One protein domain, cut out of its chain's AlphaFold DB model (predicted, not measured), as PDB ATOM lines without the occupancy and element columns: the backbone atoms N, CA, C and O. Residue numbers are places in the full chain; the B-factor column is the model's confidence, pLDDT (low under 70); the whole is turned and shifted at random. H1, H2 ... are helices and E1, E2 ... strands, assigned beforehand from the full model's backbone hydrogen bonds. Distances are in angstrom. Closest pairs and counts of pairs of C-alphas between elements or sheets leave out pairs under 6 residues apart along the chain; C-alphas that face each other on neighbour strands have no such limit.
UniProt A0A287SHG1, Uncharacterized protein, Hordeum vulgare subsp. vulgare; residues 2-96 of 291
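What this domain is: This is residues 2 to 96 of the 291 residues of an uncharacterized protein of Hordeum vulgare subsp. vulgare (UniProt A0A287SHG1). A strongly twisted sheet of five strands, curled like part of a barrel, wraps round helix H1 on one face, while the long helix H2 crosses its other face over E2 and E1. The far end of H2 and the turn after it, residues 79 to 84, stick out from this body. The printed part has 95 residues, with two named helices and five named strands in the order H1 E1 E2 E3 E4 H2 E5; the sheet runs E4 E3 E2 E1 E5, antiparallel throughout. The class is mixed, helices and strands; the whole is compact, with a radius of gyration of the C-alphas of 12.9 A and spans of 36 by 33 by 22 A.

Where its parts are: Find C-alpha 3 at (-40.154, -112.381, -4.243); from there H1, residues 3 to 15, runs 18.8 A. Next come E1, residues 21 to 27, 19.5 A long, and E2, residues 32 to 36, 13.1 A long. E3 is residues 42 to 46 and E4 is residues 50 to 52. Look for C-alpha 63 at (-39.073, -107.144, 23.599), where H2 begins; it runs 28.2 A to residue 82. E5, residues 90 to 92, ends at C-alpha 92 at (-35.880, -124.818, 4.495).

How they stand to each other: Begin with the sheet, where E1, E2, E3 and E4 form a meander, each strand the antiparallel neighbour of the one before. In the hairpin of E1 and E2, N 25 and O 34 are 2.8 A apart, within hydrogen-bond range; in that of E2 and E3, N 35 and O 44 are 2.9 A apart; in that of E3 and E4, N 51 and O 45 are 2.9 A apart. E1 pairs staggered, with E5 over residues 21 to 22, where N 22 and O 90 are 2.8 A apart, and with E2 over residues 23 to 27. The edge strands are E4 and E5. With helices on both faces, the sheet and H1 and H2 make three layers. The sheet curls round H1; the closest C-alphas of H1 and E4 are those of Asp 5 and Tyr 50, 5.1 A apart. H2 is on the opposite face at a height over the sheet of 8.8 A, and it runs across the strands, only just, at 60.1 degrees to E1 on the local plane. The closest C-alphas of E1 and H2 are those of Tyr 25 and Ala 73, 6.0 A apart. H1 and H2 are apart. In both helices every O i to N i+4 pair is within hydrogen-bond range.

The domain as a whole: The two C-alphas farthest apart are those of Asp 59 and Gly 84, at 36.5 A. The printed part has no cut, and no link is long. The mean pLDDT of the printed part is 79.8; look for values under 70 at residues 2 to 8, 10 to 19 and 94 to 96.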
ATOM      1  N   LYS A   2     -44.103-110.678  -1.940       55.28
ATOM      2  CA  LYS A   2     -43.250-110.386  -3.107       55.28
ATOM      3  C   LYS A   2     -41.977-111.241  -3.035       55.28
ATOM      4  O   LYS A   2     -41.537-111.603  -1.952       55.28
ATOM      5  N   ASN A   3     -41.355-111.529  -4.179       56.38
ATOM      6  CA  ASN A   3     -40.154-112.381  -4.243       56.38
ATOM      7  C   ASN A   3     -38.951-111.831  -3.445       56.38
ATOM      8  O   ASN A   3     -38.086-112.605  -3.053       56.38
ATOM      9  N   GLY A   4     -38.883-110.512  -3.220       58.31
ATOM     10  CA  GLY A   4     -37.826-109.885  -2.417       58.31
ATOM     11  C   GLY A   4     -37.931-110.244  -0.936       58.31
ATOM     12  O   GLY A   4     -36.982-110.773  -0.369       58.31
ATOM     13  N   ASP A   5     -39.117-110.053  -0.361       66.25
ATOM     14  CA  ASP A   5     -39.435-110.356   1.042       66.25
ATOM     15  C   ASP A   5     -39.118-111.822   1.390       66.25
ATOM     16  O   ASP A   5     -38.608-112.141   2.460       66.25
ATOM     17  N   TRP A   6     -39.358-112.712   0.428       63.19
ATOM     18  CA  TRP A   6     -39.101-114.142   0.543       63.19
ATOM     19  C   TRP A   6     -37.614-114.502   0.645       63.19
ATOM     20  O   TRP A   6     -37.226-115.288   1.506       63.19
ATOM     21  N   ASN A   7     -36.769-113.931  -0.218       68.69
ATOM     22  CA  ASN A   7     -35.331-114.207  -0.195       68.69
ATOM     23  C   ASN A   7     -34.686-113.683   1.095       68.69
ATOM     24  O   ASN A   7     -33.837-114.358   1.670       68.69
ATOM     25  N   SER A   8     -35.139-112.529   1.592       68.25
ATOM     26  CA  SER A   8     -34.671-111.987   2.872       68.25
ATOM     27  C   SER A   8     -35.044-112.878   4.060       68.25
ATOM     28  O   SER A   8     -34.239-113.039   4.974       68.25
ATOM     29  N   MET A   9     -36.225-113.504   4.037       71.75
ATOM     30  CA  MET A   9     -36.630-114.477   5.059       71.75
ATOM     31  C   MET A   9     -35.738-115.704   5.090       71.75
ATOM     32  O   MET A   9     -35.315-116.140   6.157       71.75
ATOM     33  N   ILE A  10     -35.427-116.233   3.916       64.06
ATOM     34  CA  ILE A  10     -34.535-117.375   3.755       64.06
ATOM     35  C   ILE A  10     -33.141-117.062   4.298       64.06
ATOM     36  O   ILE A  10     -32.607-117.843   5.083       64.06
ATOM     37  N   GLU A  11     -32.542-115.944   3.879       69.31
ATOM     38  CA  GLU A  11     -31.204-115.546   4.332       69.31
ATOM     39  C   GLU A  11     -31.176-115.398   5.855       69.31
ATOM     40  O   GLU A  11     -30.288-115.935   6.518       69.31
ATOM     41  N   HIS A  12     -32.199-114.754   6.419       63.72
ATOM     42  CA  HIS A  12     -32.294-114.536   7.854       63.72
ATOM     43  C   HIS A  12     -32.500-115.831   8.653       63.72
ATOM     44  O   HIS A  12     -31.832-116.035   9.668       63.72
ATOM     45  N   ALA A  13     -33.368-116.731   8.181       63.16
ATOM     46  CA  ALA A  13     -33.582-118.047   8.783       63.16
ATOM     47  C   ALA A  13     -32.312-118.910   8.726       63.16
ATOM     48  O   ALA A  13     -31.941-119.530   9.713       63.16
ATOM     49  N   THR A  14     -31.592-118.882   7.601       63.00
ATOM     50  CA  THR A  14     -30.342-119.643   7.424       63.00
ATOM     51  C   THR A  14     -29.219-119.118   8.328       63.00
ATOM     52  O   THR A  14     -28.383-119.888   8.796       63.00
ATOM     53  N   MET A  15     -29.182-117.803   8.584       59.12
ATOM     54  CA  MET A  15     -28.212-117.179   9.493       59.12
ATOM     55  C   MET A  15     -28.589-117.338  10.974       59.12
ATOM     56  O   MET A  15     -27.708-117.337  11.835       59.12
ATOM     57  N   SER A  16     -29.877-117.514  11.269       55.81
ATOM     58  CA  SER A  16     -30.418-117.762  12.608       55.81
ATOM     59  C   SER A  16     -30.469-119.276  12.888       55.81
ATOM     60  O   SER A  16     -31.539-119.860  12.859       55.81
ATOM     61  N   VAL A  17     -29.288-119.890  13.077       57.66
ATOM     62  CA  VAL A  17     -28.935-121.239  13.622       57.66
ATOM     63  C   VAL A  17     -30.066-122.290  13.843       57.66
ATOM     64  O   VAL A  17     -31.101-121.988  14.425       57.66
ATOM     65  N   PRO A  18     -29.733-123.594  13.743       54.22
ATOM     66  CA  PRO A  18     -29.798-124.493  12.593       54.22
ATOM     67  C   PRO A  18     -31.104-125.318  12.577       54.22
ATOM     68  O   PRO A  18     -31.202-126.319  13.275       54.22
ATOM     69  N   GLY A  19     -32.086-124.945  11.772       60.66
ATOM     70  CA  GLY A  19     -33.327-125.705  11.656       60.66
ATOM     71  C   GLY A  19     -33.833-125.704  10.225       60.66
ATOM     72  O   GLY A  19     -33.700-124.690   9.534       60.66
ATOM     73  N   ASP A  20     -34.369-126.837   9.781       76.06
ATOM     74  CA  ASP A  20     -34.977-126.943   8.452       76.06
ATOM     75  C   ASP A  20     -36.489-126.707   8.527       76.06
ATOM     76  O   ASP A  20     -37.161-126.759   7.503       76.06
ATOM     77  N   GLU A  21     -37.043-126.438   9.706       83.94
ATOM     78  CA  GLU A  21     -38.463-126.285   9.974       83.94
ATOM     79  C   GLU A  21     -38.775-124.862  10.455       83.94
ATOM     80  O   GLU A  21     -38.122-124.278  11.319       83.94
ATOM     81  N   ILE A  22     -39.816-124.269   9.883       86.56
ATOM     82  CA  ILE A  22     -40.348-122.996  10.354       86.56
ATOM     83  C   ILE A  22     -41.784-123.207  10.791       86.56
ATOM     84  O   ILE A  22     -42.633-123.660  10.018       86.56
ATOM     85  N   TYR A  23     -42.045-122.816  12.029       88.25
ATOM     86  CA  TYR A  23     -43.355-122.819  12.654       88.25
ATOM     87  C   TYR A  23     -43.926-121.412  12.656       88.25
ATOM     88  O   TYR A  23     -43.196-120.432  12.833       88.25
ATOM     89  N   SER A  24     -45.237-121.302  12.493       90.44
ATOM     90  CA  SER A  24     -45.911-120.020  12.463       90.44
ATOM     91  C   SER A  24     -46.925-119.863  13.596       90.44
ATOM     92  O   SER A  24     -47.575-120.801  14.070       90.44
ATOM     93  N   TYR A  25     -47.055-118.630  14.077       91.75
ATOM     94  CA  TYR A  25     -48.033-118.263  15.091       91.75
ATOM     95  C   TYR A  25     -48.758-116.986  14.687       91.75
ATOM     96  O   TYR A  25     -48.186-115.896  14.677       91.75
ATOM     97  N   TRP A  26     -50.048-117.118  14.389       92.06
ATOM     98  CA  TRP A  26     -50.909-115.975  14.125       92.06
ATOM     99  C   TRP A  26     -51.164-115.164  15.400       92.06
ATOM    100  O   TRP A  26     -51.674-115.696  16.388       92.06
ATOM    101  N   VAL A  27     -50.863-113.866  15.344       89.88
ATOM    102  CA  VAL A  27     -51.142-112.873  16.386       89.88
ATOM    103  C   VAL A  27     -52.265-111.957  15.884       89.88
ATOM    104  O   VAL A  27     -52.001-111.033  15.111       89.88
ATOM    105  N   PRO A  28     -53.522-112.169  16.319       86.19
ATOM    106  CA  PRO A  28     -54.661-111.386  15.838       86.19
ATOM    107  C   PRO A  28     -54.561-109.898  16.180       86.19
ATOM    108  O   PRO A  28     -54.968-109.056  15.386       86.19
ATOM    109  N   GLU A  29     -54.018-109.578  17.357       86.88
ATOM    110  CA  GLU A  29     -53.928-108.211  17.893       86.88
ATOM    111  C   GLU A  29     -53.061-107.300  17.021       86.88
ATOM    112  O   GLU A  29     -53.391-106.135  16.813       86.88
ATOM    113  N   ASP A  30     -51.981-107.862  16.480       83.38
ATOM    114  CA  ASP A  30     -51.009-107.157  15.648       83.38
ATOM    115  C   ASP A  30     -51.181-107.495  14.154       83.38
ATOM    116  O   ASP A  30     -50.408-107.019  13.323       83.38
ATOM    117  N   ASN A  31     -52.200-108.298  13.809       87.44
ATOM    118  CA  ASN A  31     -52.508-108.762  12.454       87.44
ATOM    119  C   ASN A  31     -51.257-109.259  11.704       87.44
ATOM    120  O   ASN A  31     -50.989-108.864  10.565       87.44
ATOM    121  N   CYS A  32     -50.460-110.088  12.378       89.00
ATOM    122  CA  CYS A  32     -49.202-110.605  11.856       89.00
ATOM    123  C   CYS A  32     -48.998-112.069  12.242       89.00
ATOM    124  O   CYS A  32     -49.559-112.565  13.219       89.00
ATOM    125  N   GLU A  33     -48.170-112.753  11.470       90.94
ATOM    126  CA  GLU A  33     -47.738-114.115  11.739       90.94
ATOM    127  C   GLU A  33     -46.282-114.088  12.210       90.94
ATOM    128  O   GLU A  33     -45.405-113.581  11.516       90.94
ATOM    129  N   ILE A  34     -46.014-114.582  13.415       91.88
ATOM    130  CA  ILE A  34     -44.655-114.692  13.951       91.88
ATOM    131  C   ILE A  34     -44.071-116.026  13.507       91.88
ATOM    132  O   ILE A  34     -44.735-117.054  13.617       91.88
ATOM    133  N   LEU A  35     -42.838-115.997  13.014       90.19
ATOM    134  CA  LEU A  35     -42.138-117.165  12.494       90.19
ATOM    135  C   LEU A  35     -41.058-117.612  13.475       90.19
ATOM    136  O   LEU A  35     -40.281-116.785  13.965       90.19
ATOM    137  N   PHE A  36     -41.006-118.914  13.721       89.25
ATOM    138  CA  PHE A  36     -40.103-119.568  14.657       89.25
ATOM    139  C   PHE A  36     -39.314-120.677  13.960       89.25
ATOM    140  O   PHE A  36     -39.864-121.324  13.078       89.25
ATOM    141  N   ASN A  37     -38.062-120.910  14.352       86.50
ATOM    142  CA  ASN A  37     -37.277-122.065  13.885       86.50
ATOM    143  C   ASN A  37     -37.567-123.336  14.716       86.50
ATOM    144  O   ASN A  37     -38.361-123.292  15.656       86.50
ATOM    145  N   ASP A  38     -36.877-124.442  14.418       81.31
ATOM    146  CA  ASP A  38     -36.947-125.734  15.134       81.31
ATOM    147  C   ASP A  38     -36.673-125.620  16.646       81.31
ATOM    148  O   ASP A  38     -37.132-126.441  17.434       81.31
ATOM    149  N   PHE A  39     -35.924-124.598  17.070       80.69
ATOM    150  CA  PHE A  39     -35.627-124.319  18.482       80.69
ATOM    151  C   PHE A  39     -36.644-123.371  19.124       80.69
ATOM    152  O   PHE A  39     -36.490-122.974  20.283       80.69
ATOM    153  N   TYR A  40     -37.687-123.013  18.375       80.62
ATOM    154  CA  TYR A  40     -38.713-122.046  18.735       80.62
ATOM    155  C   TYR A  40     -38.164-120.642  19.041       80.62
ATOM    156  O   TYR A  40     -38.758-119.851  19.786       80.62
ATOM    157  N   ASP A  41     -37.036-120.293  18.430       84.06
ATOM    158  CA  ASP A  41     -36.534-118.930  18.411       84.06
ATOM    159  C   ASP A  41     -37.204-118.114  17.313       84.06
ATOM    160  O   ASP A  41     -37.504-118.612  16.233       84.06
ATOM    161  N   VAL A  42     -37.449-116.834  17.605       86.75
ATOM    162  CA  VAL A  42     -38.137-115.930  16.679       86.75
ATOM    163  C   VAL A  42     -37.194-115.578  15.538       86.75
ATOM    164  O   VAL A  42     -36.136-114.989  15.746       86.75
ATOM    165  N   VAL A  43     -37.624-115.898  14.324       85.38
ATOM    166  CA  VAL A  43     -36.908-115.612  13.079       85.38
ATOM    167  C   VAL A  43     -37.394-114.302  12.468       85.38
ATOM    168  O   VAL A  43     -36.648-113.599  11.793       85.38
ATOM    169  N   GLY A  44     -38.653-113.938  12.673       87.81
ATOM    170  CA  GLY A  44     -39.220-112.727  12.093       87.81
ATOM    171  C   GLY A  44     -40.725-112.685  12.230       87.81
ATOM    172  O   GLY A  44     -41.333-113.532  12.886       87.81
ATOM    173  N   LYS A  45     -41.324-111.694  11.582       87.12
ATOM    174  CA  LYS A  45     -42.772-111.624  11.418       87.12
ATOM    175  C   LYS A  45     -43.133-111.437   9.960       87.12
ATOM    176  O   LYS A  45     -42.401-110.817   9.190       87.12
ATOM    177  N   MET A  46     -44.297-111.949   9.622       84.44
ATOM    178  CA  MET A  46     -44.895-111.880   8.313       84.44
ATOM    179  C   MET A  46     -46.191-111.074   8.414       84.44
ATOM    180  O   MET A  46     -47.121-111.444   9.135       84.44
ATOM    181  N   THR A  47     -46.231-109.939   7.718       83.06
ATOM    182  CA  THR A  47     -47.455-109.164   7.468       83.06
ATOM    183  C   THR A  47     -47.796-109.274   5.977       83.06
ATOM    184  O   THR A  47     -47.830-110.364   5.410       83.06
ATOM    185  N   ASP A  48     -48.016-108.152   5.302       79.31
ATOM    186  CA  ASP A  48     -47.929-108.020   3.849       79.31
ATOM    187  C   ASP A  48     -46.496-108.203   3.307       79.31
ATOM    188  O   ASP A  48     -46.322-108.630   2.159       79.31
ATOM    189  N   VAL A  49     -45.499-107.906   4.145       79.81
ATOM    190  CA  VAL A  49     -44.060-107.976   3.881       79.81
ATOM    191  C   VAL A  49     -43.390-108.768   5.006       79.81
ATOM    192  O   VAL A  49     -43.825-108.734   6.158       79.81
ATOM    193  N   TYR A  50     -42.328-109.496   4.671       81.69
ATOM    194  CA  TYR A  50     -41.501-110.164   5.667       81.69
ATOM    195  C   TYR A  50     -40.565-109.167   6.347       81.69
ATOM    196  O   TYR A  50     -39.883-108.379   5.688       81.69
ATOM    197  N   VAL A  51     -40.500-109.250   7.671       83.81
ATOM    198  CA  VAL A  51     -39.634-108.416   8.494       83.81
ATOM    199  C   VAL A  51     -38.747-109.320   9.361       83.81
ATOM    200  O   VAL A  51     -39.280-110.022  10.230       83.81
ATOM    201  N   PRO A  52     -37.416-109.328   9.143       83.62
ATOM    202  CA  PRO A  52     -36.498-110.158   9.913       83.62
ATOM    203  C   PRO A  52     -36.430-109.697  11.362       83.62
ATOM    204  O   PRO A  52     -36.402-108.500  11.643       83.62
ATOM    205  N   TYR A  53     -36.400-110.651  12.290       82.50
ATOM    206  CA  TYR A  53     -36.255-110.329  13.702       82.50
ATOM    207  C   TYR A  53     -34.833-109.868  14.010       82.50
ATOM    208  O   TYR A  53     -33.877-110.606  13.811       82.50
ATOM    209  N   SER A  54     -34.695-108.668  14.569       77.00
ATOM    210  CA  SER A  54     -33.425-108.167  15.083       77.00
ATOM    211  C   SER A  54     -33.570-107.806  16.552       77.00
ATOM    212  O   SER A  54     -34.389-106.968  16.920       77.00
ATOM    213  N   VAL A  55     -32.727-108.394  17.404       70.38
ATOM    214  CA  VAL A  55     -32.686-108.082  18.846       70.38
ATOM    215  C   VAL A  55     -32.332-106.608  19.089       70.38
ATOM    216  O   VAL A  55     -32.719-106.029  20.105       70.38
ATOM    217  N   SER A  56     -31.615-105.991  18.148       72.62
ATOM    218  CA  SER A  56     -31.174-104.598  18.225       72.62
ATOM    219  C   SER A  56     -32.243-103.586  17.800       72.62
ATOM    220  O   SER A  56     -32.075-102.403  18.083       72.62
ATOM    221  N   ASP A  57     -33.327-104.020  17.148       73.50
ATOM    222  CA  ASP A  57     -34.400-103.143  16.664       73.50
ATOM    223  C   ASP A  57     -35.648-103.252  17.559       73.50
ATOM    224  O   ASP A  57     -36.601-103.993  17.300       73.50
ATOM    225  N   VAL A  58     -35.607-102.513  18.672       70.81
ATOM    226  CA  VAL A  58     -36.633-102.543  19.730       70.81
ATOM    227  C   VAL A  58     -37.967-101.949  19.267       70.81
ATOM    228  O   VAL A  58     -39.017-102.347  19.774       70.81
ATOM    229  N   ASP A  59     -37.946-101.032  18.300       77.06
ATOM    230  CA  ASP A  59     -39.159-100.390  17.787       77.06
ATOM    231  C   ASP A  59     -39.932-101.339  16.867       77.06
ATOM    232  O   ASP A  59     -41.165-101.414  16.912       77.06
ATOM    233  N   GLN A  60     -39.209-102.116  16.058       73.88
ATOM    234  CA  GLN A  60     -39.803-103.091  15.152       73.88
ATOM    235  C   GLN A  60     -40.322-104.336  15.884       73.88
ATOM    236  O   GLN A  60     -41.362-104.902  15.501       73.88
ATOM    237  N   PHE A  61     -39.616-104.731  16.947       81.06
ATOM    238  CA  PHE A  61     -39.951-105.857  17.808       81.06
ATOM    239  C   PHE A  61     -39.804-105.491  19.292       81.06
ATOM    240  O   PHE A  61     -38.788-105.805  19.921       81.06
ATOM    241  N   PRO A  62     -40.845-104.890  19.899       83.75
ATOM    242  CA  PRO A  62     -40.837-104.606  21.326       83.75
ATOM    243  C   PRO A  62     -40.605-105.887  22.131       83.75
ATOM    244  O   PRO A  62     -41.392-106.831  22.058       83.75
ATOM    245  N   GLN A  63     -39.539-105.919  22.932       83.44
ATOM    246  CA  GLN A  63     -39.073-107.144  23.599       83.44
ATOM    247  C   GLN A  63     -40.138-107.782  24.507       83.44
ATOM    248  O   GLN A  63     -40.252-109.005  24.579       83.44
ATOM    249  N   LEU A  64     -40.984-106.966  25.148       85.25
ATOM    250  CA  LEU A  64     -42.113-107.459  25.941       85.25
ATOM    251  C   LEU A  64     -43.144-108.208  25.080       85.25
ATOM    252  O   LEU A  64     -43.644-109.252  25.493       85.25
ATOM    253  N   LYS A  65     -43.438-107.710  23.871       86.50
ATOM    254  CA  LYS A  65     -44.336-108.390  22.928       86.50
ATOM    255  C   LYS A  65     -43.726-109.701  22.448       86.50
ATOM    256  O   LYS A  65     -44.394-110.727  22.504       86.50
ATOM    257  N   VAL A  66     -42.444-109.689  22.079       85.25
ATOM    258  CA  VAL A  66     -41.705-110.893  21.661       85.25
ATOM    259  C   VAL A  66     -41.751-111.969  22.745       85.25
ATOM    260  O   VAL A  66     -42.051-113.123  22.446       85.25
ATOM    261  N   LYS A  67     -41.534-111.591  24.012       87.75
ATOM    262  CA  LYS A  67     -41.656-112.504  25.157       87.75
ATOM    263  C   LYS A  67     -43.062-113.113  25.258       87.75
ATOM    264  O   LYS A  67     -43.188-114.325  25.424       87.75
ATOM    265  N   ASN A  68     -44.110-112.298  25.134       88.81
ATOM    266  CA  ASN A  68     -45.498-112.761  25.228       88.81
ATOM    267  C   ASN A  68     -45.898-113.672  24.057       88.81
ATOM    268  O   ASN A  68     -46.606-114.663  24.254       88.81
ATOM    269  N   TRP A  69     -45.430-113.366  22.845       88.50
ATOM    270  CA  TRP A  69     -45.652-114.206  21.670       88.50
ATOM    271  C   TRP A  69     -44.936-115.533  21.791       88.50
ATOM    272  O   TRP A  69     -45.577-116.554  21.576       88.50
ATOM    273  N   LYS A  70     -43.660-115.525  22.205       88.94
ATOM    274  CA  LYS A  70     -42.913-116.747  22.513       88.94
ATOM    275  C   LYS A  70     -43.726-117.618  23.467       88.94
ATOM    276  O   LYS A  70     -44.081-118.728  23.102       88.94
ATOM    277  N   MET A  71     -44.111-117.094  24.631       88.06
ATOM    278  CA  MET A  71     -44.859-117.863  25.637       88.06
ATOM    279  C   MET A  71     -46.159-118.475  25.083       88.06
ATOM    280  O   MET A  71     -46.466-119.639  25.334       88.06
ATOM    281  N   SER A  72     -46.914-117.695  24.304       88.81
ATOM    282  CA  SER A  72     -48.202-118.132  23.745       88.81
ATOM    283  C   SER A  72     -48.029-119.163  22.626       88.81
ATOM    284  O   SER A  72     -48.781-120.137  22.563       88.81
ATOM    285  N   ALA A  73     -47.024-118.970  21.768       89.88
ATOM    286  CA  ALA A  73     -46.657-119.897  20.709       89.88
ATOM    287  C   ALA A  73     -46.156-121.223  21.294       89.88
ATOM    288  O   ALA A  73     -46.679-122.266  20.918       89.88
ATOM    289  N   TYR A  74     -45.256-121.186  22.283       88.62
ATOM    290  CA  TYR A  74     -44.764-122.381  22.978       88.62
ATOM    291  C   TYR A  74     -45.895-123.211  23.565       88.62
ATOM    292  O   TYR A  74     -45.961-124.404  23.300       88.62
ATOM    293  N   LYS A  75     -46.822-122.590  24.306       90.88
ATOM    294  CA  LYS A  75     -47.964-123.317  24.871       90.88
ATOM    295  C   LYS A  75     -48.769-124.033  23.782       90.88
ATOM    296  O   LYS A  75     -49.145-125.191  23.935       90.88
ATOM    297  N   LYS A  76     -49.013-123.355  22.660       89.69
ATOM    298  CA  LYS A  76     -49.741-123.937  21.531       89.69
ATOM    299  C   LYS A  76     -48.954-125.066  20.861       89.69
ATOM    300  O   LYS A  76     -49.542-126.089  20.519       89.69
ATOM    301  N   PHE A  77     -47.653-124.886  20.654       88.81
ATOM    302  CA  PHE A  77     -46.798-125.901  20.049       88.81
ATOM    303  C   PHE A  77     -46.664-127.125  20.950       88.81
ATOM    304  O   PHE A  77     -46.822-128.232  20.455       88.81
ATOM    305  N   GLU A  78     -46.530-126.943  22.263       89.06
ATOM    306  CA  GLU A  78     -46.532-128.021  23.255       89.06
ATOM    307  C   GLU A  78     -47.856-128.807  23.236       89.06
ATOM    308  O   GLU A  78     -47.857-130.038  23.217       89.06
ATOM    309  N   GLU A  79     -49.008-128.130  23.189       91.25
ATOM    310  CA  GLU A  79     -50.316-128.791  23.054       91.25
ATOM    311  C   GLU A  79     -50.424-129.602  21.744       91.25
ATOM    312  O   GLU A  79     -50.961-130.720  21.714       91.25
ATOM    313  N   LEU A  80     -49.905-129.057  20.641       87.00
ATOM    314  CA  LEU A  80     -49.881-129.731  19.343       87.00
ATOM    315  C   LEU A  80     -48.896-130.906  19.326       87.00
ATOM    316  O   LEU A  80     -49.224-131.960  18.783       87.00
ATOM    317  N   GLU A  81     -47.735-130.772  19.952       86.44
ATOM    318  CA  GLU A  81     -46.717-131.816  20.045       86.44
ATOM    319  C   GLU A  81     -47.224-132.985  20.891       86.44
ATOM    320  O   GLU A  81     -47.207-134.133  20.445       86.44
ATOM    321  N   ASN A  82     -47.818-132.688  22.050       88.00
ATOM    322  CA  ASN A  82     -48.428-133.687  22.931       88.00
ATOM    323  C   ASN A  82     -49.592-134.442  22.271       88.00
ATOM    324  O   ASN A  82     -49.866-135.593  22.613       88.00
ATOM    325  N   SER A  83     -50.280-133.813  21.315       89.94
ATOM    326  CA  SER A  83     -51.325-134.466  20.519       89.94
ATOM    327  C   SER A  83     -50.803-135.125  19.236       89.94
ATOM    328  O   SER A  83     -51.595-135.724  18.505       89.94
ATOM    329  N   GLY A  84     -49.494-135.053  18.959       85.75
ATOM    330  CA  GLY A  84     -48.869-135.577  17.740       85.75
ATOM    331  C   GLY A  84     -49.312-134.852  16.465       85.75
ATOM    332  O   GLY A  84     -49.310-135.441  15.385       85.75
ATOM    333  N   ARG A  85     -49.766-133.603  16.601       87.62
ATOM    334  CA  ARG A  85     -50.332-132.760  15.538       87.62
ATOM    335  C   ARG A  85     -49.467-131.552  15.201       87.62
ATOM    336  O   ARG A  85     -49.856-130.779  14.328       87.62
ATOM    337  N   LEU A  86     -48.351-131.364  15.899       87.56
ATOM    338  CA  LEU A  86     -47.396-130.332  15.540       87.56
ATOM    339  C   LEU A  86     -46.771-130.703  14.197       87.56
ATOM    340  O   LEU A  86     -46.182-131.772  14.043       87.56
ATOM    341  N   VAL A  87     -46.965-129.826  13.224       87.00
ATOM    342  CA  VAL A  87     -46.348-129.898  11.907       87.00
ATOM    343  C   VAL A  87     -45.761-128.525  11.617       87.00
ATOM    344  O   VAL A  87     -46.382-127.528  11.997       87.00
ATOM    345  N   PRO A  88     -44.584-128.454  10.989       86.06
ATOM    346  CA  PRO A  88     -44.046-127.180  10.550       86.06
ATOM    347  C   PRO A  88     -44.901-126.603   9.426       86.06
ATOM    348  O   PRO A  88     -45.526-127.344   8.667       86.06
ATOM    349  N   ASP A  89     -44.914-125.281   9.317       87.12
ATOM    350  CA  ASP A  89     -45.642-124.557   8.274       87.12
ATOM    351  C   ASP A  89     -44.777-124.380   7.019       87.12
ATOM    352  O   ASP A  89     -45.287-124.326   5.895       87.12
ATOM    353  N   TYR A  90     -43.452-124.351   7.187       84.06
ATOM    354  CA  TYR A  90     -42.495-124.283   6.088       84.06
ATOM    355  C   TYR A  90     -41.259-125.138   6.366       84.06
ATOM    356  O   TYR A  90     -40.872-125.339   7.511       84.06
ATOM    357  N   PHE A  91     -40.607-125.580   5.294       81.62
ATOM    358  CA  PHE A  91     -39.323-126.265   5.321       81.62
ATOM    359  C   PHE A  91     -38.250-125.465   4.594       81.62
ATOM    360  O   PHE A  91     -38.496-124.959   3.499       81.62
ATOM    361  N   LEU A  92     -37.045-125.396   5.141       74.75
ATOM    362  CA  LEU A  92     -35.880-124.818   4.495       74.75
ATOM    363  C   LEU A  92     -35.199-125.897   3.629       74.75
ATOM    364  O   LEU A  92     -34.438-126.728   4.104       74.75
ATOM    365  N   SER A  93     -35.471-125.905   2.324       70.19
ATOM    366  CA  SER A  93     -34.873-126.835   1.359       70.19
ATOM    367  C   SER A  93     -33.903-126.106   0.433       70.19
ATOM    368  O   SER A  93     -34.307-125.245  -0.349       70.19
ATOM    369  N   ASN A  94     -32.611-126.449   0.495       65.69
ATOM    370  CA  ASN A  94     -31.555-125.844  -0.333       65.69
ATOM    371  C   ASN A  94     -31.509-124.306  -0.249       65.69
ATOM    372  O   ASN A  94     -31.352-123.626  -1.265       65.69
ATOM    373  N   GLY A  95     -31.697-123.751   0.953       60.09
ATOM    374  CA  GLY A  95     -31.795-122.302   1.133       60.09
ATOM    375  C   GLY A  95     -33.024-121.721   0.433       60.09
ATOM    376  O   GLY A  95     -32.956-120.647  -0.153       60.09
ATOM    377  N   ARG A  96     -34.145-122.444   0.418       63.09
ATOM    378  CA  ARG A  96     -35.459-121.925   0.034       63.09
ATOM    379  C   ARG A  96     -36.493-122.416   1.016       63.09
ATOM    380  O   ARG A  96     -36.545-123.607   1.286       63.09
TER     381      ARG A  96